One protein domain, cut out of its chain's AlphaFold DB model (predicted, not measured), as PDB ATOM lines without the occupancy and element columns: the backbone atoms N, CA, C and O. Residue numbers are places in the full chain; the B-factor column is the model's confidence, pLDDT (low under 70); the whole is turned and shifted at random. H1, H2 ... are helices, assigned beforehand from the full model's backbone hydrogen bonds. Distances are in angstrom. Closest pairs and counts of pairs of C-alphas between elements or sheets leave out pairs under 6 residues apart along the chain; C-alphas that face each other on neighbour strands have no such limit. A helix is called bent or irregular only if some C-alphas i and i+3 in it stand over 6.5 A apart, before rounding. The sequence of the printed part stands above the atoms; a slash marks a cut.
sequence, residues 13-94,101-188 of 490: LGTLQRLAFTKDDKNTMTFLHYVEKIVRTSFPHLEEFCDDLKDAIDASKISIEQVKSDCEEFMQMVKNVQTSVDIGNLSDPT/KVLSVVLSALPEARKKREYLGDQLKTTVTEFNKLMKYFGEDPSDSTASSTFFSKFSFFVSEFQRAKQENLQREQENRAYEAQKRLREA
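What this domain is: This is residues 13 to 94 and 101 to 188 of the 490 residues of an uncharacterized protein of Trichomonascus ciferrii (UniProt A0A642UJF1). A long rod is made of two helices side by side, H5 and H6, at one end and the single long helix H8 at the other, where residues 171 to 188 stick out free. The short helices H1, H2 and H4 pack on the first part of H8, and H7 sits at the junction by H5. The printed part has 170 residues with eight named helices, H1 to H8 in chain order, and no named strand: all helix. It is extended, with a radius of gyration of the C-alphas of 26.9 A and spans of 104 by 32 by 25 A.

Where its parts are: H1, residues 14 to 21, begins at C-alpha 14 (-4.974, -32.245, 7.505). H2 is residues 31 to 42, H3 49 to 52, H4 54 to 59. H5, residues 64 to 86, is 32.7 A long. H6, residues 102 to 137, is 50.0 A long and irregular, with C-alphas 108 and 111 7.0 A apart and a kink of 44 degrees near residue 109. H7 is residues 145 to 149. H8, residues 151 to 188, is 55.8 A long and ends at C-alpha 188 (-47.909, -17.564, -15.270).

How they stand to each other: H1 touches H8 at a shallow tilt of 26 degrees, closest at the C-alphas of Leu 16 and Phe 158, 6.2 A. H2 touches H8 only just about perpendicular, at 73 degrees, closest at C-alphas 33 and 165, 5.7 A. H4 touches H8, closest at C-alphas 57 and 156, 4.7 A. H5 and H6 touch, opposite ways at a shallow tilt of 28 degrees, closest at C-alphas 75 and 117, 5.3 A. H5 and H8 are apart. Every O i to N i+4 pair is within hydrogen-bond range in H4, H5 and H7, against 1 of 4 in H1, with 4 of 5 O i to N i+3 pairs, 7 of 8 in H2, 29 of 32 in H6 and 32 of 34 in H8; H3 is too short for such a pair.

The domain as a whole: The C-alphas of Thr 94 and Ala 188, the two farthest apart, are 104.0 A apart. Residues 95 to 100 are not printed, and C-alphas 94 and 101 are 12.2 A apart across this cut. Of the links printed whole, none is long. Mean pLDDT of the printed part is 92.7; residue 188 alone is under 70.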
ATOM      1  N   LEU A  13      -3.067 -34.543   4.410       91.50
ATOM      2  CA  LEU A  13      -4.439 -34.945   4.774       91.50
ATOM      3  C   LEU A  13      -5.145 -33.984   5.746       91.50
ATOM      4  O   LEU A  13      -6.342 -33.752   5.601       91.50
ATOM      5  N   GLY A  14      -4.421 -33.321   6.657       88.75
ATOM      6  CA  GLY A  14      -4.974 -32.245   7.505       88.75
ATOM      7  C   GLY A  14      -5.586 -31.053   6.736       88.75
ATOM      8  O   GLY A  14      -6.250 -30.197   7.317       88.75
ATOM      9  N   THR A  15      -5.407 -30.983   5.414       91.94
ATOM     10  CA  THR A  15      -6.105 -30.031   4.536       91.94
ATOM     11  C   THR A  15      -7.574 -30.392   4.328       91.94
ATOM     12  O   THR A  15      -8.380 -29.476   4.194       91.94
ATOM     13  N   LEU A  16      -7.939 -31.680   4.357       91.75
ATOM     14  CA  LEU A  16      -9.316 -32.152   4.158       91.75
ATOM     15  C   LEU A  16     -10.274 -31.517   5.177       91.75
ATOM     16  O   LEU A  16     -11.326 -30.999   4.807       91.75
ATOM     17  N   GLN A  17      -9.844 -31.429   6.439       90.00
ATOM     18  CA  GLN A  17     -10.580 -30.748   7.508       90.00
ATOM     19  C   GLN A  17     -10.852 -29.265   7.187       90.00
ATOM     20  O   GLN A  17     -11.935 -28.749   7.458       90.00
ATOM     21  N   ARG A  18      -9.915 -28.567   6.531       90.81
ATOM     22  CA  ARG A  18     -10.071 -27.146   6.160       90.81
ATOM     23  C   ARG A  18     -11.083 -26.913   5.033       90.81
ATOM     24  O   ARG A  18     -11.602 -25.802   4.924       90.81
ATOM     25  N   LEU A  19     -11.395 -27.929   4.223       92.31
ATOM     26  CA  LEU A  19     -12.409 -27.836   3.162       92.31
ATOM     27  C   LEU A  19     -13.824 -27.678   3.749       92.31
ATOM     28  O   LEU A  19     -14.651 -26.968   3.175       92.31
ATOM     29  N   ALA A  20     -14.077 -28.285   4.914       90.25
ATOM     30  CA  ALA A  20     -15.320 -28.128   5.666       90.25
ATOM     31  C   ALA A  20     -15.452 -26.737   6.317       90.25
ATOM     32  O   ALA A  20     -16.549 -26.191   6.382       90.25
ATOM     33  N   PHE A  21     -14.348 -26.121   6.758       88.94
ATOM     34  CA  PHE A  21     -14.388 -24.825   7.456       88.94
ATOM     35  C   PHE A  21     -14.310 -23.597   6.537       88.94
ATOM     36  O   PHE A  21     -14.800 -22.528   6.902       88.94
ATOM     37  N   THR A  22     -13.723 -23.731   5.346       91.56
ATOM     38  CA  THR A  22     -13.644 -22.648   4.351       91.56
ATOM     39  C   THR A  22     -15.039 -22.359   3.798       91.56
ATOM     40  O   THR A  22     -15.721 -23.293   3.388       91.56
ATOM     41  N   LYS A  23     -15.476 -21.094   3.776       92.31
ATOM     42  CA  LYS A  23     -16.852 -20.667   3.447       92.31
ATOM     43  C   LYS A  23     -16.890 -19.663   2.294       92.31
ATOM     44  O   LYS A  23     -15.894 -18.992   2.037       92.31
ATOM     45  N   ASP A  24     -18.034 -19.570   1.618       91.31
ATOM     46  CA  ASP A  24     -18.303 -18.554   0.593       91.31
ATOM     47  C   ASP A  24     -18.570 -17.159   1.193       91.31
ATOM     48  O   ASP A  24     -18.859 -17.028   2.385       91.31
ATOM     49  N   ASP A  25     -18.550 -16.120   0.351       91.94
ATOM     50  CA  ASP A  25     -18.752 -14.715   0.751       91.94
ATOM     51  C   ASP A  25     -20.077 -14.463   1.494       91.94
ATOM     52  O   ASP A  25     -20.198 -13.509   2.264       91.94
ATOM     53  N   LYS A  26     -21.096 -15.303   1.262       89.81
ATOM     54  CA  LYS A  26     -22.418 -15.196   1.897       89.81
ATOM     55  C   LYS A  26     -22.544 -16.073   3.146       89.81
ATOM     56  O   LYS A  26     -23.588 -16.028   3.795       89.81
ATOM     57  N   ASN A  27     -21.513 -16.853   3.494       89.56
ATOM     58  CA  ASN A  27     -21.497 -17.811   4.605       89.56
ATOM     59  C   ASN A  27     -22.664 -18.827   4.543       89.56
ATOM     60  O   ASN A  27     -23.214 -19.237   5.565       89.56
ATOM     61  N   THR A  28     -23.049 -19.220   3.328       87.94
ATOM     62  CA  THR A  28     -24.130 -20.172   3.028       87.94
ATOM     63  C   THR A  28     -23.628 -21.571   2.685       87.94
ATOM     64  O   THR A  28     -24.341 -22.541   2.933       87.94
ATOM     65  N   MET A  29     -22.429 -21.696   2.116       91.38
ATOM     66  CA  MET A  29     -21.833 -22.953   1.660       91.38
ATOM     67  C   MET A  29     -20.364 -23.018   2.062       91.38
ATOM     68  O   MET A  29     -19.673 -22.000   2.138       91.38
ATOM     69  N   THR A  30     -19.880 -24.228   2.326       94.75
ATOM     70  CA  THR A  30     -18.450 -24.471   2.561       94.75
ATOM     71  C   THR A  30     -17.758 -24.831   1.246       94.75
ATOM     72  O   THR A  30     -18.428 -25.124   0.258       94.75
ATOM     73  N   PHE A  31     -16.426 -24.840   1.196       94.12
ATOM     74  CA  PHE A  31     -15.705 -25.252  -0.010       94.12
ATOM     75  C   PHE A  31     -15.993 -26.723  -0.359       94.12
ATOM     76  O   PHE A  31     -16.221 -27.042  -1.524       94.12
ATOM     77  N   LEU A  32     -16.128 -27.588   0.656       95.38
ATOM     78  CA  LEU A  32     -16.639 -28.956   0.508       95.38
ATOM     79  C   LEU A  32     -18.042 -28.999  -0.136       95.38
ATOM     80  O   LEU A  32     -18.308 -29.874  -0.954       95.38
ATOM     81  N   HIS A  33     -18.878 -27.991   0.147       95.12
ATOM     82  CA  HIS A  33     -20.109 -27.634  -0.579       95.12
ATOM     83  C   HIS A  33     -19.979 -27.701  -2.112       95.12
ATOM     84  O   HIS A  33     -20.791 -28.309  -2.813       95.12
ATOM     85  N   TYR A  34     -18.949 -27.047  -2.647       93.88
ATOM     86  CA  TYR A  34     -18.715 -26.978  -4.090       93.88
ATOM     87  C   TYR A  34     -18.012 -28.235  -4.612       93.88
ATOM     88  O   TYR A  34     -18.316 -28.673  -5.719       93.88
ATOM     89  N   VAL A  35     -17.126 -28.846  -3.816       94.44
ATOM     90  CA  VAL A  35     -16.423 -30.088  -4.180       94.44
ATOM     91  C   VAL A  35     -17.393 -31.263  -4.333       94.44
ATOM     92  O   VAL A  35     -17.366 -31.901  -5.381       94.44
ATOM     93  N   GLU A  36     -18.286 -31.515  -3.363       95.38
ATOM     94  CA  GLU A  36     -19.320 -32.565  -3.483       95.38
ATOM     95  C   GLU A  36     -20.146 -32.370  -4.745       95.38
ATOM     96  O   GLU A  36     -20.320 -33.302  -5.527       95.38
ATOM     97  N   LYS A  37     -20.600 -31.135  -4.977       93.94
ATOM     98  CA  LYS A  37     -21.462 -30.836  -6.110       93.94
ATOM     99  C   LYS A  37     -20.754 -31.104  -7.434       93.94
ATOM    100  O   LYS A  37     -21.352 -31.717  -8.309       93.94
ATOM    101  N   ILE A  38     -19.494 -30.685  -7.571       94.38
ATOM    102  CA  ILE A  38     -18.688 -30.939  -8.774       94.38
ATOM    103  C   ILE A  38     -18.462 -32.442  -8.972       94.38
ATOM    104  O   ILE A  38     -18.641 -32.924 -10.089       94.38
ATOM    105  N   VAL A  39     -18.142 -33.192  -7.910       95.06
ATOM    106  CA  VAL A  39     -18.015 -34.660  -7.968       95.06
ATOM    107  C   VAL A  39     -19.318 -35.282  -8.475       95.06
ATOM    108  O   VAL A  39     -19.323 -35.889  -9.541       95.06
ATOM    109  N   ARG A  40     -20.445 -35.036  -7.804       93.69
ATOM    110  CA  ARG A  40     -21.743 -35.628  -8.159       93.69
ATOM    111  C   ARG A  40     -22.262 -35.214  -9.543       93.69
ATOM    112  O   ARG A  40     -22.945 -36.001 -10.194       93.69
ATOM    113  N   THR A  41     -21.979 -33.995 -10.022       92.81
ATOM    114  CA  THR A  41     -22.466 -33.540 -11.344       92.81
ATOM    115  C   THR A  41     -21.536 -33.845 -12.513       92.81
ATOM    116  O   THR A  41     -22.013 -33.888 -13.645       92.81
ATOM    117  N   SER A  42     -20.230 -34.005 -12.283       95.06
ATOM    118  CA  SER A  42     -19.232 -34.144 -13.360       95.06
ATOM    119  C   SER A  42     -18.472 -35.470 -13.330       95.06
ATOM    120  O   SER A  42     -18.038 -35.935 -14.380       95.06
ATOM    121  N   PHE A  43     -18.334 -36.093 -12.158       94.25
ATOM    122  CA  PHE A  43     -17.545 -37.307 -11.936       94.25
ATOM    123  C   PHE A  43     -18.259 -38.284 -10.971       94.25
ATOM    124  O   PHE A  43     -17.677 -38.665  -9.955       94.25
ATOM    125  N   PRO A  44     -19.514 -38.701 -11.248       90.44
ATOM    126  CA  PRO A  44     -20.325 -39.469 -10.296       90.44
ATOM    127  C   PRO A  44     -19.720 -40.828  -9.913       90.44
ATOM    128  O   PRO A  44     -19.957 -41.300  -8.811       90.44
ATOM    129  N   HIS A  45     -18.876 -41.422 -10.764       90.12
ATOM    130  CA  HIS A  45     -18.131 -42.650 -10.451       90.12
ATOM    131  C   HIS A  45     -17.138 -42.491  -9.284       90.12
ATOM    132  O   HIS A  45     -16.698 -43.480  -8.718       90.12
ATOM    133  N   LEU A  46     -16.758 -41.260  -8.917       91.12
ATOM    134  CA  LEU A  46     -15.937 -41.024  -7.729       91.12
ATOM    135  C   LEU A  46     -16.772 -41.065  -6.442       91.12
ATOM    136  O   LEU A  46     -16.202 -41.213  -5.372       91.12
ATOM    137  N   GLU A  47     -18.101 -40.929  -6.507       89.12
ATOM    138  CA  GLU A  47     -18.974 -40.867  -5.322       89.12
ATOM    139  C   GLU A  47     -18.929 -42.161  -4.481       89.12
ATOM    140  O   GLU A  47     -19.150 -42.123  -3.269       89.12
ATOM    141  N   GLU A  48     -18.548 -43.274  -5.117       90.81
ATOM    142  CA  GLU A  48     -18.366 -44.616  -4.546       90.81
ATOM    143  C   GLU A  48     -17.227 -44.687  -3.500       90.81
ATOM    144  O   GLU A  48     -17.277 -45.545  -2.616       90.81
ATOM    145  N   PHE A  49     -16.290 -43.715  -3.463       93.06
ATOM    146  CA  PHE A  49     -15.205 -43.687  -2.456       93.06
ATOM    147  C   PHE A  49     -15.728 -43.714  -1.008       93.06
ATOM    148  O   PHE A  49     -15.018 -44.116  -0.083       93.06
ATOM    149  N   CYS A  50     -16.957 -43.233  -0.788       91.06
ATOM    150  CA  CYS A  50     -17.597 -43.212   0.525       91.06
ATOM    151  C   CYS A  50     -17.857 -44.614   1.092       91.06
ATOM    152  O   CYS A  50     -17.852 -44.763   2.314       91.06
ATOM    153  N   ASP A  51     -18.077 -45.604   0.225       91.38
ATOM    154  CA  ASP A  51     -18.275 -47.001   0.607       91.38
ATOM    155  C   ASP A  51     -16.935 -47.762   0.615       91.38
ATOM    156  O   ASP A  51     -16.683 -48.513   1.557       91.38
ATOM    157  N   ASP A  52     -16.020 -47.476  -0.324       93.31
ATOM    158  CA  ASP A  52     -14.648 -48.027  -0.328       93.31
ATOM    159  C   ASP A  52     -13.869 -47.705   0.962       93.31
ATOM    160  O   ASP A  52     -13.093 -48.518   1.464       93.31
ATOM    161  N   LEU A  53     -14.064 -46.505   1.525       93.62
ATOM    162  CA  LEU A  53     -13.401 -46.071   2.761       93.62
ATOM    163  C   LEU A  53     -14.123 -46.512   4.045       93.62
ATOM    164  O   LEU A  53     -13.714 -46.107   5.135       93.62
ATOM    165  N   LYS A  54     -15.168 -47.343   3.965       92.12
ATOM    166  CA  LYS A  54     -15.930 -47.783   5.142       92.12
ATOM    167  C   LYS A  54     -15.058 -48.485   6.186       92.12
ATOM    168  O   LYS A  54     -15.113 -48.124   7.361       92.12
ATOM    169  N   ASP A  55     -14.177 -49.385   5.760       92.50
ATOM    170  CA  ASP A  55     -13.260 -50.086   6.669       92.50
ATOM    171  C   ASP A  55     -12.264 -49.120   7.342       92.50
ATOM    172  O   ASP A  55     -11.851 -49.343   8.478       92.50
ATOM    173  N   ALA A  56     -11.935 -47.988   6.705       91.50
ATOM    174  CA  ALA A  56     -11.119 -46.932   7.309       91.50
ATOM    175  C   ALA A  56     -11.880 -46.115   8.379       91.50
ATOM    176  O   ALA A  56     -11.254 -45.575   9.294       91.50
ATOM    177  N   ILE A  57     -13.216 -46.043   8.307       91.81
ATOM    178  CA  ILE A  57     -14.082 -45.438   9.340       91.81
ATOM    179  C   ILE A  57     -14.169 -46.352  10.569       91.81
ATOM    180  O   ILE A  57     -14.188 -45.868  11.703       91.81
ATOM    181  N   ASP A  58     -14.200 -47.670  10.368       92.69
ATOM    182  CA  ASP A  58     -14.149 -48.636  11.467       92.69
ATOM    183  C   ASP A  58     -12.733 -48.738  12.067       92.69
ATOM    184  O   ASP A  58     -12.586 -48.696  13.291       92.69
ATOM    185  N   ALA A  59     -11.680 -48.711  11.242       92.75
ATOM    186  CA  ALA A  59     -10.292 -48.624  11.700       92.75
ATOM    187  C   ALA A  59      -9.992 -47.339  12.496       92.75
ATOM    188  O   ALA A  59      -9.173 -47.373  13.412       92.75
ATOM    189  N   SER A  60     -10.686 -46.218  12.240       92.50
ATOM    190  CA  SER A  60     -10.505 -44.978  13.020       92.50
ATOM    191  C   SER A  60     -10.996 -45.060  14.473       92.50
ATOM    192  O   SER A  60     -10.915 -44.071  15.199       92.50
ATOM    193  N   LYS A  61     -11.545 -46.205  14.894       91.62
ATOM    194  CA  LYS A  61     -11.957 -46.498  16.277       91.62
ATOM    195  C   LYS A  61     -10.887 -47.290  17.041       91.62
ATOM    196  O   LYS A  61     -11.044 -47.523  18.235       91.62
ATOM    197  N   ILE A  62      -9.818 -47.716  16.360       91.88
ATOM    198  CA  ILE A  62      -8.789 -48.624  16.870       91.88
ATOM    199  C   ILE A  62      -7.478 -47.852  17.062       91.88
ATOM    200  O   ILE A  62      -6.980 -47.211  16.138       91.88
ATOM    201  N   SER A  63      -6.878 -47.944  18.252       91.00
ATOM    202  CA  SER A  63      -5.517 -47.442  18.477       91.00
ATOM    203  C   SER A  63      -4.496 -48.483  18.019       91.00
ATOM    204  O   SER A  63      -4.357 -49.541  18.630       91.00
ATOM    205  N   ILE A  64      -3.761 -48.173  16.951       90.31
ATOM    206  CA  ILE A  64      -2.702 -49.037  16.399       90.31
ATOM    207  C   ILE A  64      -1.573 -49.237  17.422       90.31
ATOM    208  O   ILE A  64      -1.001 -50.321  17.519       90.31
ATOM    209  N   GLU A  65      -1.283 -48.205  18.219       90.50
ATOM    210  CA  GLU A  65      -0.279 -48.248  19.283       90.50
ATOM    211  C   GLU A  65      -0.716 -49.171  20.437       90.50
ATOM    212  O   GLU A  65       0.099 -49.951  20.931       90.50
ATOM    213  N   GLN A  66      -2.015 -49.189  20.773       92.81
ATOM    214  CA  GLN A  66      -2.575 -50.150  21.732       92.81
ATOM    215  C   GLN A  66      -2.530 -51.581  21.183       92.81
ATOM    216  O   GLN A  66      -1.964 -52.452  21.829       92.81
ATOM    217  N   VAL A  67      -3.027 -51.816  19.959       93.75
ATOM    218  CA  VAL A  67      -3.017 -53.152  19.328       93.75
ATOM    219  C   VAL A  67      -1.600 -53.723  19.250       93.75
ATOM    220  O   VAL A  67      -1.400 -54.916  19.486       93.75
ATOM    221  N   LYS A  68      -0.599 -52.881  18.967       93.56
ATOM    222  CA  LYS A  68       0.812 -53.274  19.027       93.56
ATOM    223  C   LYS A  68       1.213 -53.714  20.441       93.56
ATOM    224  O   LYS A  68       1.778 -54.798  20.577       93.56
ATOM    225  N   SER A  69       0.909 -52.911  21.463       95.38
ATOM    226  CA  SER A  69       1.199 -53.232  22.868       95.38
ATOM    227  C   SER A  69       0.544 -54.546  23.306       95.38
ATOM    228  O   SER A  69       1.226 -55.410  23.847       95.38
ATOM    229  N   ASP A  70      -0.743 -54.736  23.005       96.50
ATOM    230  CA  ASP A  70      -1.512 -55.935  23.366       96.50
ATOM    231  C   ASP A  70      -0.910 -57.200  22.723       96.50
ATOM    232  O   ASP A  70      -0.798 -58.257  23.351       96.50
ATOM    233  N   CYS A  71      -0.470 -57.092  21.463       96.62
ATOM    234  CA  CYS A  71       0.209 -58.181  20.765       96.62
ATOM    235  C   CYS A  71       1.594 -58.472  21.362       96.62
ATOM    236  O   CYS A  71       1.948 -59.639  21.539       96.62
ATOM    237  N   GLU A  72       2.384 -57.443  21.676       96.31
ATOM    238  CA  GLU A  72       3.707 -57.594  22.297       96.31
ATOM    239  C   GLU A  72       3.606 -58.207  23.707       96.31
ATOM    240  O   GLU A  72       4.365 -59.128  24.024       96.31
ATOM    241  N   GLU A  73       2.608 -57.809  24.505       97.19
ATOM    242  CA  GLU A  73       2.300 -58.415  25.805       97.19
ATOM    243  C   GLU A  73       1.884 -59.885  25.663       97.19
ATOM    244  O   GLU A  73       2.481 -60.748  26.307       97.19
ATOM    245  N   PHE A  74       0.935 -60.216  24.775       96.56
ATOM    246  CA  PHE A  74       0.527 -61.608  24.541       96.56
ATOM    247  C   PHE A  74       1.706 -62.488  24.095       96.56
ATOM    248  O   PHE A  74       1.913 -63.593  24.614       96.56
ATOM    249  N   MET A  75       2.527 -61.991  23.162       96.62
ATOM    250  CA  MET A  75       3.723 -62.696  22.698       96.62
ATOM    251  C   MET A  75       4.747 -62.902  23.821       96.62
ATOM    252  O   MET A  75       5.418 -63.940  23.844       96.62
ATOM    253  N   GLN A  76       4.886 -61.952  24.749       97.00
ATOM    254  CA  GLN A  76       5.787 -62.077  25.893       97.00
ATOM    255  C   GLN A  76       5.199 -62.970  27.001       97.00
ATOM    256  O   GLN A  76       5.945 -63.742  27.597       97.00
ATOM    257  N   MET A  77       3.882 -62.964  27.228       96.38
ATOM    258  CA  MET A  77       3.194 -63.862  28.164       96.38
ATOM    259  C   MET A  77       3.408 -65.332  27.783       96.38
ATOM    260  O   MET A  77       3.862 -66.124  28.609       96.38
ATOM    261  N   VAL A  78       3.162 -65.698  26.520       96.00
ATOM    262  CA  VAL A  78       3.386 -67.073  26.032       96.00
ATOM    263  C   VAL A  78       4.867 -67.469  26.142       96.00
ATOM    264  O   VAL A  78       5.175 -68.600  26.522       96.00
ATOM    265  N   LYS A  79       5.796 -66.531  25.897       95.88
ATOM    266  CA  LYS A  79       7.239 -66.741  26.116       95.88
ATOM    267  C   LYS A  79       7.570 -66.958  27.599       95.88
ATOM    268  O   LYS A  79       8.351 -67.849  27.910       95.88
ATOM    269  N   ASN A  80       6.970 -66.196  28.513       95.88
ATOM    270  CA  ASN A  80       7.184 -66.329  29.957       95.88
ATOM    271  C   ASN A  80       6.677 -67.679  30.485       95.88
ATOM    272  O   ASN A  80       7.382 -68.330  31.258       95.88
ATOM    273  N   VAL A  81       5.495 -68.127  30.045       95.12
ATOM    274  CA  VAL A  81       4.959 -69.458  30.382       95.12
ATOM    275  C   VAL A  81       5.875 -70.553  29.837       95.12
ATOM    276  O   VAL A  81       6.227 -71.465  30.583       95.12
ATOM    277  N   GLN A  82       6.337 -70.427  28.587       94.31
ATOM    278  CA  GLN A  82       7.336 -71.334  28.025       94.31
ATOM    279  C   GLN A  82       8.602 -71.396  28.895       94.31
ATOM    280  O   GLN A  82       8.950 -72.476  29.354       94.31
ATOM    281  N   THR A  83       9.263 -70.270  29.176       95.50
ATOM    282  CA  THR A  83      10.490 -70.251  29.993       95.50
ATOM    283  C   THR A  83      10.253 -70.820  31.397       95.50
ATOM    284  O   THR A  83      11.123 -71.491  31.949       95.50
ATOM    285  N   SER A  84       9.060 -70.605  31.965       94.19
ATOM    286  CA  SER A  84       8.678 -71.139  33.279       94.19
ATOM    287  C   SER A  84       8.609 -72.668  33.308       94.19
ATOM    288  O   SER A  84       8.944 -73.254  34.334       94.19
ATOM    289  N   VAL A  85       8.203 -73.294  32.197       93.38
ATOM    290  CA  VAL A  85       8.156 -74.754  32.003       93.38
ATOM    291  C   VAL A  85       9.510 -75.314  31.566       93.38
ATOM    292  O   VAL A  85       9.933 -76.333  32.096       93.38
ATOM    293  N   ASP A  86      10.199 -74.649  30.637       92.38
ATOM    294  CA  ASP A  86      11.447 -75.143  30.052       92.38
ATOM    295  C   ASP A  86      12.616 -75.098  31.074       92.38
ATOM    296  O   ASP A  86      13.424 -76.024  31.106       92.38
ATOM    297  N   ILE A  87      12.718 -74.048  31.913       93.50
ATOM    298  CA  ILE A  87      13.826 -73.859  32.889       93.50
ATOM    299  C   ILE A  87      13.432 -73.219  34.239       93.50
ATOM    300  O   ILE A  87      14.286 -73.045  35.109       93.50
ATOM    301  N   GLY A  88      12.179 -72.793  34.418       91.19
ATOM    302  CA  GLY A  88      11.739 -72.021  35.589       91.19
ATOM    303  C   GLY A  88      11.028 -72.845  36.665       91.19
ATOM    304  O   GLY A  88      11.219 -74.054  36.791       91.19
ATOM    305  N   ASN A  89      10.165 -72.180  37.441       89.31
ATOM    306  CA  ASN A  89       9.471 -72.764  38.597       89.31
ATOM    307  C   ASN A  89       8.579 -73.976  38.272       89.31
ATOM    308  O   ASN A  89       8.226 -74.708  39.191       89.31
ATOM    309  N   LEU A  90       8.205 -74.186  37.003       89.00
ATOM    310  CA  LEU A  90       7.379 -75.316  36.570       89.00
ATOM    311  C   LEU A  90       8.199 -76.471  35.966       89.00
ATOM    312  O   LEU A  90       7.623 -77.510  35.667       89.00
ATOM    313  N   SER A  91       9.516 -76.311  35.788       89.56
ATOM    314  CA  SER A  91      10.384 -77.314  35.142       89.56
ATOM    315  C   SER A  91      10.636 -78.572  35.982       89.56
ATOM    316  O   SER A  91      10.918 -79.636  35.435       89.56
ATOM    317  N   ASP A  92      10.520 -78.472  37.310       88.81
ATOM    318  CA  ASP A  92      10.772 -79.575  38.238       88.81
ATOM    319  C   ASP A  92       9.450 -80.156  38.771       88.81
ATOM    320  O   ASP A  92       8.841 -79.564  39.670       88.81
ATOM    321  N   PRO A  93       9.002 -81.325  38.272       84.94
ATOM    322  CA  PRO A  93       7.730 -81.906  38.678       84.94
ATOM    323  C   PRO A  93       7.710 -82.368  40.145       84.94
ATOM    324  O   PRO A  93       6.632 -82.585  40.692       84.94
ATOM    325  N   THR A  94       8.869 -82.513  40.801       87.19
ATOM    326  CA  THR A  94       8.955 -82.980  42.198       87.19
ATOM    327  C   THR A  94       8.582 -81.905  43.220       87.19
ATOM    328  O   THR A  94       8.308 -82.228  44.375       87.19
ATOM    329  N   LYS A 101      -1.951 -80.565  38.614       91.12
ATOM    330  CA  LYS A 101      -2.015 -80.988  37.213       91.12
ATOM    331  C   LYS A 101      -1.663 -79.861  36.243       91.12
ATOM    332  O   LYS A 101      -1.776 -80.082  35.036       91.12
ATOM    333  N   VAL A 102      -1.211 -78.694  36.728       91.88
ATOM    334  CA  VAL A 102      -0.884 -77.518  35.901       91.88
ATOM    335  C   VAL A 102       0.035 -77.889  34.737       91.88
ATOM    336  O   VAL A 102      -0.298 -77.575  33.596       91.88
ATOM    337  N   LEU A 103       1.114 -78.648  34.978       90.50
ATOM    338  CA  LEU A 103       2.009 -79.102  33.905       90.50
ATOM    339  C   LEU A 103       1.286 -79.881  32.796       90.50
ATOM    340  O   LEU A 103       1.542 -79.628  31.626       90.50
ATOM    341  N   SER A 104       0.370 -80.794  33.134       90.94
ATOM    342  CA  SER A 104      -0.333 -81.614  32.132       90.94
ATOM    343  C   SER A 104      -1.247 -80.789  31.219       90.94
ATOM    344  O   SER A 104      -1.342 -81.064  30.024       90.94
ATOM    345  N   VAL A 105      -1.871 -79.738  31.761       93.19
ATOM    346  CA  VAL A 105      -2.728 -78.820  31.000       93.19
ATOM    347  C   VAL A 105      -1.874 -77.859  30.174       93.19
ATOM    348  O   VAL A 105      -2.113 -77.692  28.978       93.19
ATOM    349  N   VAL A 106      -0.841 -77.266  30.783       92.94
ATOM    350  CA  VAL A 106       0.045 -76.303  30.116       92.94
ATOM    351  C   VAL A 106       0.819 -76.966  28.979       92.94
ATOM    352  O   VAL A 106       0.798 -76.438  27.876       92.94
ATOM    353  N   LEU A 107       1.435 -78.136  29.186       91.88
ATOM    354  CA  LEU A 107       2.179 -78.845  28.133       91.88
ATOM    355  C   LEU A 107       1.295 -79.246  26.941       91.88
ATOM    356  O   LEU A 107       1.786 -79.268  25.816       91.88
ATOM    357  N   SER A 108       0.005 -79.508  27.169       94.44
ATOM    358  CA  SER A 108      -0.965 -79.792  26.102       94.44
ATOM    359  C   SER A 108      -1.303 -78.541  25.274       94.44
ATOM    360  O   SER A 108      -1.312 -78.587  24.046       94.44
ATOM    361  N   ALA A 109      -1.518 -77.394  25.928       94.50
ATOM    362  CA  ALA A 109      -1.891 -76.139  25.265       94.50
ATOM    363  C   ALA A 109      -0.700 -75.354  24.669       94.50
ATOM    364  O   ALA A 109      -0.864 -74.569  23.730       94.50
ATOM    365  N   LEU A 110       0.509 -75.534  25.210       94.56
ATOM    366  CA  LEU A 110       1.679 -74.714  24.883       94.56
ATOM    367  C   LEU A 110       2.116 -74.778  23.401       94.56
ATOM    368  O   LEU A 110       2.472 -73.722  22.877       94.56
ATOM    369  N   PRO A 111       2.073 -75.921  22.680       95.50
ATOM    370  CA  PRO A 111       2.404 -75.961  21.251       95.50
ATOM    371  C   PRO A 111       1.466 -75.102  20.391       95.50
ATOM    372  O   PRO A 111       1.922 -74.389  19.495       95.50
ATOM    373  N   GLU A 112       0.164 -75.107  20.692       96.31
ATOM    374  CA  GLU A 112      -0.817 -74.273  19.991       96.31
ATOM    375  C   GLU A 112      -0.610 -72.786  20.315       96.31
ATOM    376  O   GLU A 112      -0.631 -71.941  19.416       96.31
ATOM    377  N   ALA A 113      -0.329 -72.464  21.583       95.75
ATOM    378  CA  ALA A 113      -0.011 -71.106  22.014       95.75
ATOM    379  C   ALA A 113       1.269 -70.562  21.348       95.75
ATOM    380  O   ALA A 113       1.273 -69.412  20.905       95.75
ATOM    381  N   ARG A 114       2.326 -71.381  21.208       96.12
ATOM    382  CA  ARG A 114       3.557 -71.026  20.468       96.12
ATOM    383  C   ARG A 114       3.241 -70.702  18.998       96.12
ATOM    384  O   ARG A 114       3.584 -69.616  18.540       96.12
ATOM    385  N   LYS A 115       2.482 -71.562  18.305       96.94
ATOM    386  CA  LYS A 115       2.062 -71.330  16.908       96.94
ATOM    387  C   LYS A 115       1.209 -70.060  16.744       96.94
ATOM    388  O   LYS A 115       1.400 -69.305  15.795       96.94
ATOM    389  N   LYS A 116       0.280 -69.800  17.673       96.44
ATOM    390  CA  LYS A 116      -0.543 -68.573  17.691       96.44
ATOM    391  C   LYS A 116       0.295 -67.314  17.937       96.44
ATOM    392  O   LYS A 116       0.068 -66.306  17.276       96.44
ATOM    393  N   ARG A 117       1.284 -67.378  18.838       96.56
ATOM    394  CA  ARG A 117       2.259 -66.306  19.106       96.56
ATOM    395  C   ARG A 117       3.074 -65.948  17.861       96.56
ATOM    396  O   ARG A 117       3.213 -64.769  17.558       96.56
ATOM    397  N   GLU A 118       3.605 -66.946  17.158       96.75
ATOM    398  CA  GLU A 118       4.409 -66.746  15.942       96.75
ATOM    399  C   GLU A 118       3.574 -66.101  14.828       96.75
ATOM    400  O   GLU A 118       3.940 -65.042  14.319       96.75
ATOM    401  N   TYR A 119       2.388 -66.655  14.552       97.06
ATOM    402  CA  TYR A 119       1.442 -66.090  13.586       97.06
ATOM    403  C   TYR A 119       1.057 -64.635  13.909       97.06
ATOM    404  O   TYR A 119       1.039 -63.791  13.015       97.06
ATOM    405  N   LEU A 120       0.783 -64.316  15.181       97.25
ATOM    406  CA  LEU A 120       0.448 -62.950  15.596       97.25
ATOM    407  C   LEU A 120       1.614 -61.974  15.368       97.25
ATOM    408  O   LEU A 120       1.385 -60.850  14.928       97.25
ATOM    409  N   GLY A 121       2.854 -62.406  15.617       96.88
ATOM    410  CA  GLY A 121       4.051 -61.600  15.372       96.88
ATOM    411  C   GLY A 121       4.240 -61.241  13.898       96.88
ATOM    412  O   GLY A 121       4.495 -60.078  13.577       96.88
ATOM    413  N   ASP A 122       4.046 -62.203  12.992       97.44
ATOM    414  CA  ASP A 122       4.127 -61.954  11.548       97.44
ATOM    415  C   ASP A 122       2.982 -61.056  11.048       97.44
ATOM    416  O   ASP A 122       3.218 -60.144  10.247       97.44
ATOM    417  N   GLN A 123       1.758 -61.237  11.559       97.12
ATOM    418  CA  GLN A 123       0.611 -60.381  11.225       97.12
ATOM    419  C   GLN A 123       0.794 -58.944  11.731       97.12
ATOM    420  O   GLN A 123       0.560 -57.995  10.978       97.12
ATOM    421  N   LEU A 124       1.286 -58.758  12.962       96.50
ATOM    422  CA  LEU A 124       1.614 -57.442  13.519       96.50
ATOM    423  C   LEU A 124       2.689 -56.744  12.674       96.50
ATOM    424  O   LEU A 124       2.502 -55.606  12.240       96.50
ATOM    425  N   LYS A 125       3.794 -57.441  12.388       96.38
ATOM    426  CA  LYS A 125       4.908 -56.931  11.576       96.38
ATOM    427  C   LYS A 125       4.456 -56.528  10.171       96.38
ATOM    428  O   LYS A 125       4.859 -55.470   9.685       96.38
ATOM    429  N   THR A 126       3.609 -57.336   9.537       97.25
ATOM    430  CA  THR A 126       3.037 -57.048   8.212       97.25
ATOM    431  C   THR A 126       2.128 -55.819   8.271       97.25
ATOM    432  O   THR A 126       2.354 -54.859   7.537       97.25
ATOM    433  N   THR A 127       1.183 -55.782   9.216       95.06
ATOM    434  CA  THR A 127       0.230 -54.673   9.399       95.06
ATOM    435  C   THR A 127       0.940 -53.339   9.636       95.06
ATOM    436  O   THR A 127       0.659 -52.356   8.953       95.06
ATOM    437  N   VAL A 128       1.920 -53.306  10.547       94.19
ATOM    438  CA  VAL A 128       2.721 -52.102  10.831       94.19
ATOM    439  C   VAL A 128       3.561 -51.691   9.615       94.19
ATOM    440  O   VAL A 128       3.722 -50.500   9.354       94.19
ATOM    441  N   THR A 129       4.064 -52.645   8.822       95.75
ATOM    442  CA  THR A 129       4.825 -52.343   7.598       95.75
ATOM    443  C   THR A 129       3.946 -51.696   6.523       95.75
ATOM    444  O   THR A 129       4.338 -50.667   5.968       95.75
ATOM    445  N   GLU A 130       2.754 -52.238   6.252       96.25
ATOM    446  CA  GLU A 130       1.830 -51.655   5.269       96.25
ATOM    447  C   GLU A 130       1.246 -50.319   5.742       96.25
ATOM    448  O   GLU A 130       1.197 -49.368   4.962       96.25
ATOM    449  N   PHE A 131       0.916 -50.179   7.028       94.75
ATOM    450  CA  PHE A 131       0.492 -48.899   7.598       94.75
ATOM    451  C   PHE A 131       1.578 -47.814   7.456       94.75
ATOM    452  O   PHE A 131       1.304 -46.705   6.992       94.75
ATOM    453  N   ASN A 132       2.841 -48.148   7.744       94.75
ATOM    454  CA  ASN A 132       3.964 -47.219   7.594       94.75
ATOM    455  C   ASN A 132       4.250 -46.843   6.128       94.75
ATOM    456  O   ASN A 132       4.724 -45.735   5.862       94.75
ATOM    457  N   LYS A 133       3.966 -47.731   5.163       96.62
ATOM    458  CA  LYS A 133       3.979 -47.400   3.725       96.62
ATOM    459  C   LYS A 133       2.828 -46.455   3.368       96.62
ATOM    460  O   LYS A 133       3.057 -45.460   2.681       96.62
ATOM    461  N   LEU A 134       1.620 -46.730   3.865       95.12
ATOM    462  CA  LEU A 134       0.408 -45.951   3.601       95.12
ATOM    463  C   LEU A 134       0.528 -44.508   4.118       95.12
ATOM    464  O   LEU A 134       0.235 -43.569   3.382       95.12
ATOM    465  N   MET A 135       1.044 -44.309   5.337       94.31
ATOM    466  CA  MET A 135       1.324 -42.966   5.865       94.31
ATOM    467  C   MET A 135       2.288 -42.182   4.966       94.31
ATOM    468  O   MET A 135       1.995 -41.044   4.590       94.31
ATOM    469  N   LYS A 136       3.398 -42.814   4.555       95.00
ATOM    470  CA  LYS A 136       4.402 -42.202   3.670       95.00
ATOM    471  C   LYS A 136       3.832 -41.856   2.293       95.00
ATOM    472  O   LYS A 136       4.145 -40.789   1.774       95.00
ATOM    473  N   TYR A 137       2.965 -42.704   1.734       95.31
ATOM    474  CA  TYR A 137       2.262 -42.442   0.471       95.31
ATOM    475  C   TYR A 137       1.404 -41.164   0.536       95.31
ATOM    476  O   TYR A 137       1.422 -40.362  -0.395       95.31
ATOM    477  N   PHE A 138       0.732 -40.913   1.665       94.12
ATOM    478  CA  PHE A 138      -0.045 -39.686   1.900       94.12
ATOM    479  C   PHE A 138       0.769 -38.498   2.465       94.12
ATOM    480  O   PHE A 138       0.199 -37.453   2.791       94.12
ATOM    481  N   GLY A 139       2.097 -38.619   2.576       92.50
ATOM    482  CA  GLY A 139       2.974 -37.553   3.074       92.50
ATOM    483  C   GLY A 139       2.855 -37.270   4.579       92.50
ATOM    484  O   GLY A 139       3.217 -36.178   5.034       92.50
ATOM    485  N   GLU A 140       2.346 -38.225   5.354       93.12
ATOM    486  CA  GLU A 140       2.349 -38.222   6.821       93.12
ATOM    487  C   GLU A 140       3.578 -38.990   7.345       93.12
ATOM    488  O   GLU A 140       4.098 -39.880   6.670       93.12
ATOM    489  N   ASP A 141       4.071 -38.637   8.535       91.88
ATOM    490  CA  ASP A 141       5.255 -39.277   9.125       91.88
ATOM    491  C   ASP A 141       4.839 -40.375  10.123       91.88
ATOM    492  O   ASP A 141       4.230 -40.043  11.140       91.88
ATOM    493  N   PRO A 142       5.152 -41.665   9.883       90.00
ATOM    494  CA  PRO A 142       4.864 -42.737  10.839       90.00
ATOM    495  C   PRO A 142       5.698 -42.672  12.128       90.00
ATOM    496  O   PRO A 142       5.436 -43.430  13.057       90.00
ATOM    497  N   SER A 143       6.695 -41.785  12.198       89.44
ATOM    498  CA  SER A 143       7.504 -41.545  13.400       89.44
ATOM    499  C   SER A 143       6.773 -40.691  14.448       89.44
ATOM    500  O   SER A 143       7.163 -40.690  15.614       89.44
ATOM    501  N   ASP A 144       5.722 -39.961  14.054       91.19
ATOM    502  CA  ASP A 144       4.887 -39.162  14.954       91.19
ATOM    503  C   ASP A 144       3.651 -39.967  15.393       91.19
ATOM    504  O   ASP A 144       2.734 -40.213  14.604       91.19
ATOM    505  N   SER A 145       3.599 -40.341  16.679       87.38
ATOM    506  CA  SER A 145       2.438 -41.012  17.296       87.38
ATOM    507  C   SER A 145       1.142 -40.200  17.113       87.38
ATOM    508  O   SER A 145       0.075 -40.778  16.897       87.38
ATOM    509  N   THR A 146       1.209 -38.864  17.056       88.81
ATOM    510  CA  THR A 146       0.047 -37.999  16.785       88.81
ATOM    511  C   THR A 146      -0.439 -38.148  15.343       88.81
ATOM    512  O   THR A 146      -1.636 -38.317  15.102       88.81
ATOM    513  N   ALA A 147       0.461 -38.113  14.357       89.12
ATOM    514  CA  ALA A 147       0.115 -38.324  12.953       89.12
ATOM    515  C   ALA A 147      -0.413 -39.743  12.689       89.12
ATOM    516  O   ALA A 147      -1.345 -39.884  11.895       89.12
ATOM    517  N   SER A 148       0.157 -40.743  13.370       89.50
ATOM    518  CA  SER A 148      -0.232 -42.158  13.331       89.50
ATOM    519  C   SER A 148      -1.632 -42.383  13.913       89.50
ATOM    520  O   SER A 148      -2.549 -42.776  13.191       89.50
ATOM    521  N   SER A 149      -1.847 -42.030  15.184       90.44
ATOM    522  CA  SER A 149      -3.136 -42.188  15.877       90.44
ATOM    523  C   SER A 149      -4.278 -41.391  15.235       90.44
ATOM    524  O   SER A 149      -5.424 -41.839  15.232       90.44
ATOM    525  N   THR A 150      -3.990 -40.232  14.632       92.12
ATOM    526  CA  THR A 150      -5.004 -39.435  13.919       92.12
ATOM    527  C   THR A 150      -5.186 -39.819  12.446       92.12
ATOM    528  O   THR A 150      -6.054 -39.240  11.791       92.12
ATOM    529  N   PHE A 151      -4.412 -40.767  11.900       93.69
ATOM    530  CA  PHE A 151      -4.377 -41.055  10.460       93.69
ATOM    531  C   PHE A 151      -5.754 -41.429   9.893       93.69
ATOM    532  O   PHE A 151      -6.304 -40.686   9.078       93.69
ATOM    533  N   PHE A 152      -6.351 -42.525  10.367       94.06
ATOM    534  CA  PHE A 152      -7.677 -42.965   9.917       94.06
ATOM    535  C   PHE A 152      -8.784 -41.972  10.305       94.06
ATOM    536  O   PHE A 152      -9.721 -41.746   9.539       94.06
ATOM    537  N   SER A 153      -8.635 -41.279  11.437       93.44
ATOM    538  CA  SER A 153      -9.579 -40.254  11.903       93.44
ATOM    539  C   SER A 153      -9.688 -39.055  10.949       93.44
ATOM    540  O   SER A 153     -10.761 -38.461  10.842       93.44
ATOM    541  N   LYS A 154      -8.628 -38.727  10.190       93.56
ATOM    542  CA  LYS A 154      -8.674 -37.709   9.118       93.56
ATOM    543  C   LYS A 154      -9.602 -38.132   7.970       93.56
ATOM    544  O   LYS A 154     -10.360 -37.296   7.477       93.56
ATOM    545  N   PHE A 155      -9.582 -39.409   7.575       93.88
ATOM    546  CA  PHE A 155     -10.480 -39.958   6.549       93.88
ATOM    547  C   PHE A 155     -11.918 -40.071   7.066       93.88
ATOM    548  O   PHE A 155     -12.838 -39.596   6.409       93.88
ATOM    549  N   SER A 156     -12.103 -40.608   8.273       94.19
ATOM    550  CA  SER A 156     -13.406 -40.754   8.939       94.19
ATOM    551  C   SER A 156     -14.148 -39.413   9.088       94.19
ATOM    552  O   SER A 156     -15.327 -39.287   8.737       94.19
ATOM    553  N   PHE A 157     -13.428 -38.355   9.480       93.62
ATOM    554  CA  PHE A 157     -13.942 -36.983   9.462       93.62
ATOM    555  C   PHE A 157     -14.300 -36.509   8.042       93.62
ATOM    556  O   PHE A 157     -15.365 -35.940   7.831       93.62
ATOM    557  N   PHE A 158     -13.433 -36.740   7.052       94.56
ATOM    558  CA  PHE A 158     -13.683 -36.279   5.684       94.56
ATOM    559  C   PHE A 158     -14.907 -36.951   5.042       94.56
ATOM    560  O   PHE A 158     -15.726 -36.250   4.449       94.56
ATOM    561  N   VAL A 159     -15.074 -38.271   5.193       94.31
ATOM    562  CA  VAL A 159     -16.234 -39.000   4.649       94.31
ATOM    563  C   VAL A 159     -17.531 -38.527   5.311       94.31
ATOM    564  O   VAL A 159     -18.501 -38.236   4.612       94.31
ATOM    565  N   SER A 160     -17.554 -38.370   6.640       94.00
ATOM    566  CA  SER A 160     -18.753 -37.895   7.352       94.00
ATOM    567  C   SER A 160     -19.130 -36.447   6.996       94.00
ATOM    568  O   SER A 160     -20.303 -36.167   6.736       94.00
ATOM    569  N   GLU A 161     -18.160 -35.534   6.879       94.81
ATOM    570  CA  GLU A 161     -18.404 -34.172   6.382       94.81
ATOM    571  C   GLU A 161     -18.864 -34.155   4.913       94.81
ATOM    572  O   GLU A 161     -19.742 -33.365   4.565       94.81
ATOM    573  N   PHE A 162     -18.320 -35.021   4.047       95.06
ATOM    574  CA  PHE A 162     -18.717 -35.122   2.637       95.06
ATOM    575  C   PHE A 162     -20.154 -35.645   2.490       95.06
ATOM    576  O   PHE A 162     -20.949 -35.068   1.746       95.06
ATOM    577  N   GLN A 163     -20.535 -36.671   3.258       94.31
ATOM    578  CA  GLN A 163     -21.909 -37.179   3.290       94.31
ATOM    579  C   GLN A 163     -22.901 -36.133   3.826       94.31
ATOM    580  O   GLN A 163     -23.983 -35.969   3.252       94.31
ATOM    581  N   ARG A 164     -22.539 -35.359   4.864       94.94
ATOM    582  CA  ARG A 164     -23.390 -34.252   5.337       94.94
ATOM    583  C   ARG A 164     -23.505 -33.145   4.284       94.94
ATOM    584  O   ARG A 164     -24.609 -32.699   3.993       94.94
ATOM    585  N   ALA A 165     -22.396 -32.766   3.649       95.25
ATOM    586  CA  ALA A 165     -22.362 -31.782   2.569       95.25
ATOM    587  C   ALA A 165     -23.252 -32.188   1.370       95.25
ATOM    588  O   ALA A 165     -23.994 -31.353   0.849       95.25
ATOM    589  N   LYS A 166     -23.262 -33.478   0.999       94.56
ATOM    590  CA  LYS A 166     -24.184 -34.077   0.015       94.56
ATOM    591  C   LYS A 166     -25.648 -33.925   0.429       94.56
ATOM    592  O   LYS A 166     -26.470 -33.479  -0.373       94.56
ATOM    593  N   GLN A 167     -25.989 -34.220   1.684       95.50
ATOM    594  CA  GLN A 167     -27.353 -34.049   2.199       95.50
ATOM    595  C   GLN A 167     -27.791 -32.570   2.197       95.50
ATOM    596  O   GLN A 167     -28.859 -32.241   1.675       95.50
ATOM    597  N   GLU A 168     -26.935 -31.669   2.694       95.06
ATOM    598  CA  GLU A 168     -27.139 -30.211   2.704       95.06
ATOM    599  C   GLU A 168     -27.222 -29.600   1.289       95.06
ATOM    600  O   GLU A 168     -27.810 -28.528   1.105       95.06
ATOM    601  N   ASN A 169     -26.651 -30.258   0.275       94.50
ATOM    602  CA  ASN A 169     -26.793 -29.884  -1.132       94.50
ATOM    603  C   ASN A 169     -28.093 -30.402  -1.744       94.50
ATOM    604  O   ASN A 169     -28.825 -29.626  -2.361       94.50
ATOM    605  N   LEU A 170     -28.423 -31.680  -1.550       94.38
ATOM    606  CA  LEU A 170     -29.638 -32.284  -2.100       94.38
ATOM    607  C   LEU A 170     -30.908 -31.630  -1.541       94.38
ATOM    608  O   LEU A 170     -31.827 -31.348  -2.312       94.38
ATOM    609  N   GLN A 171     -30.954 -31.320  -0.239       94.56
ATOM    610  CA  GLN A 171     -32.067 -30.573   0.362       94.56
ATOM    611  C   GLN A 171     -32.217 -29.187  -0.284       94.56
ATOM    612  O   GLN A 171     -33.299 -28.802  -0.721       94.56
ATOM    613  N   ARG A 172     -31.112 -28.453  -0.422       91.88
ATOM    614  CA  ARG A 172     -31.066 -27.096  -0.986       91.88
ATOM    615  C   ARG A 172     -31.430 -27.059  -2.473       91.88
ATOM    616  O   ARG A 172     -32.051 -26.106  -2.939       91.88
ATOM    617  N   GLU A 173     -31.083 -28.095  -3.235       92.38
ATOM    618  CA  GLU A 173     -31.507 -28.259  -4.631       92.38
ATOM    619  C   GLU A 173     -33.007 -28.575  -4.745       92.38
ATOM    620  O   GLU A 173     -33.662 -28.070  -5.661       92.38
ATOM    621  N   GLN A 174     -33.579 -29.326  -3.799       92.56
ATOM    622  CA  GLN A 174     -35.027 -29.552  -3.708       92.56
ATOM    623  C   GLN A 174     -35.783 -28.273  -3.315       92.56
ATOM    624  O   GLN A 174     -36.763 -27.921  -3.972       92.56
ATOM    625  N   GLU A 175     -35.309 -27.538  -2.306       91.56
ATOM    626  CA  GLU A 175     -35.899 -26.271  -1.851       91.56
ATOM    627  C   GLU A 175     -35.878 -25.202  -2.952       91.56
ATOM    628  O   GLU A 175     -36.912 -24.594  -3.239       91.56
ATOM    629  N   ASN A 176     -34.745 -25.027  -3.645       90.69
ATOM    630  CA  ASN A 176     -34.646 -24.112  -4.787       90.69
ATOM    631  C   ASN A 176     -35.589 -24.520  -5.931       90.69
ATOM    632  O   ASN A 176     -36.308 -23.675  -6.467       90.69
ATOM    633  N   ARG A 177     -35.661 -25.818  -6.270       91.19
ATOM    634  CA  ARG A 177     -36.581 -26.339  -7.298       91.19
ATOM    635  C   ARG A 177     -38.049 -26.101  -6.922       91.19
ATOM    636  O   ARG A 177     -38.843 -25.712  -7.780       91.19
ATOM    637  N   ALA A 178     -38.408 -26.280  -5.652       90.50
ATOM    638  CA  ALA A 178     -39.748 -26.010  -5.139       90.50
ATOM    639  C   ALA A 178     -40.083 -24.507  -5.154       90.50
ATOM    640  O   ALA A 178     -41.185 -24.130  -5.562       90.50
ATOM    641  N   TYR A 179     -39.139 -23.645  -4.766       90.06
ATOM    642  CA  TYR A 179     -39.291 -22.190  -4.819       90.06
ATOM    643  C   TYR A 179     -39.471 -21.687  -6.258       90.06
ATOM    644  O   TYR A 179     -40.400 -20.926  -6.536       90.06
ATOM    645  N   GLU A 180     -38.652 -22.165  -7.200       89.88
ATOM    646  CA  GLU A 180     -38.802 -21.841  -8.619       89.88
ATOM    647  C   GLU A 180     -40.141 -22.312  -9.191       89.88
ATOM    648  O   GLU A 180     -40.803 -21.544  -9.890       89.88
ATOM    649  N   ALA A 181     -40.580 -23.536  -8.882       88.38
ATOM    650  CA  ALA A 181     -41.875 -24.045  -9.330       88.38
ATOM    651  C   ALA A 181     -43.039 -23.183  -8.801       88.38
ATOM    652  O   ALA A 181     -43.923 -22.790  -9.567       88.38
ATOM    653  N   GLN A 182     -43.008 -22.810  -7.515       87.12
ATOM    654  CA  GLN A 182     -43.998 -21.907  -6.916       87.12
ATOM    655  C   GLN A 182     -43.962 -20.502  -7.534       87.12
ATOM    656  O   GLN A 182     -45.020 -19.910  -7.763       87.12
ATOM    657  N   LYS A 183     -42.772 -19.966  -7.833       89.31
ATOM    658  CA  LYS A 183     -42.612 -18.671  -8.507       89.31
ATOM    659  C   LYS A 183     -43.212 -18.709  -9.915       89.31
ATOM    660  O   LYS A 183     -44.071 -17.885 -10.221       89.31
ATOM    661  N   ARG A 184     -42.844 -19.706 -10.731       85.56
ATOM    662  CA  ARG A 184     -43.373 -19.905 -12.094       85.56
ATOM    663  C   ARG A 184     -44.907 -20.000 -12.088       85.56
ATOM    664  O   ARG A 184     -45.555 -19.320 -12.880       85.56
ATOM    665  N   LEU A 185     -45.494 -20.739 -11.141       83.19
ATOM    666  CA  LEU A 185     -46.952 -20.859 -10.992       83.19
ATOM    667  C   LEU A 185     -47.642 -19.544 -10.568       83.19
ATOM    668  O   LEU A 185     -48.781 -19.300 -10.960       83.19
ATOM    669  N   ARG A 186     -46.970 -18.672  -9.801       79.31
ATOM    670  CA  ARG A 186     -47.484 -17.335  -9.428       79.31
ATOM    671  C   ARG A 186     -47.329 -16.281 -10.530       79.31
ATOM    672  O   ARG A 186     -48.051 -15.284 -10.514       79.31
ATOM    673  N   GLU A 187     -46.391 -16.468 -11.454       78.06
ATOM    674  CA  GLU A 187     -46.095 -15.517 -12.535       78.06
ATOM    675  C   GLU A 187     -46.850 -15.841 -13.834       78.06
ATOM    676  O   GLU A 187     -47.286 -14.919 -14.523       78.06
ATOM    677  N   ALA A 188     -47.110 -17.123 -14.123       68.81
ATOM    678  CA  ALA A 188     -47.909 -17.564 -15.270       68.81
ATOM    679  C   ALA A 188     -49.274 -16.841 -15.437       68.81
ATOM    680  O   ALA A 188     -49.499 -16.280 -16.512       68.81
TER     681      ALA A 188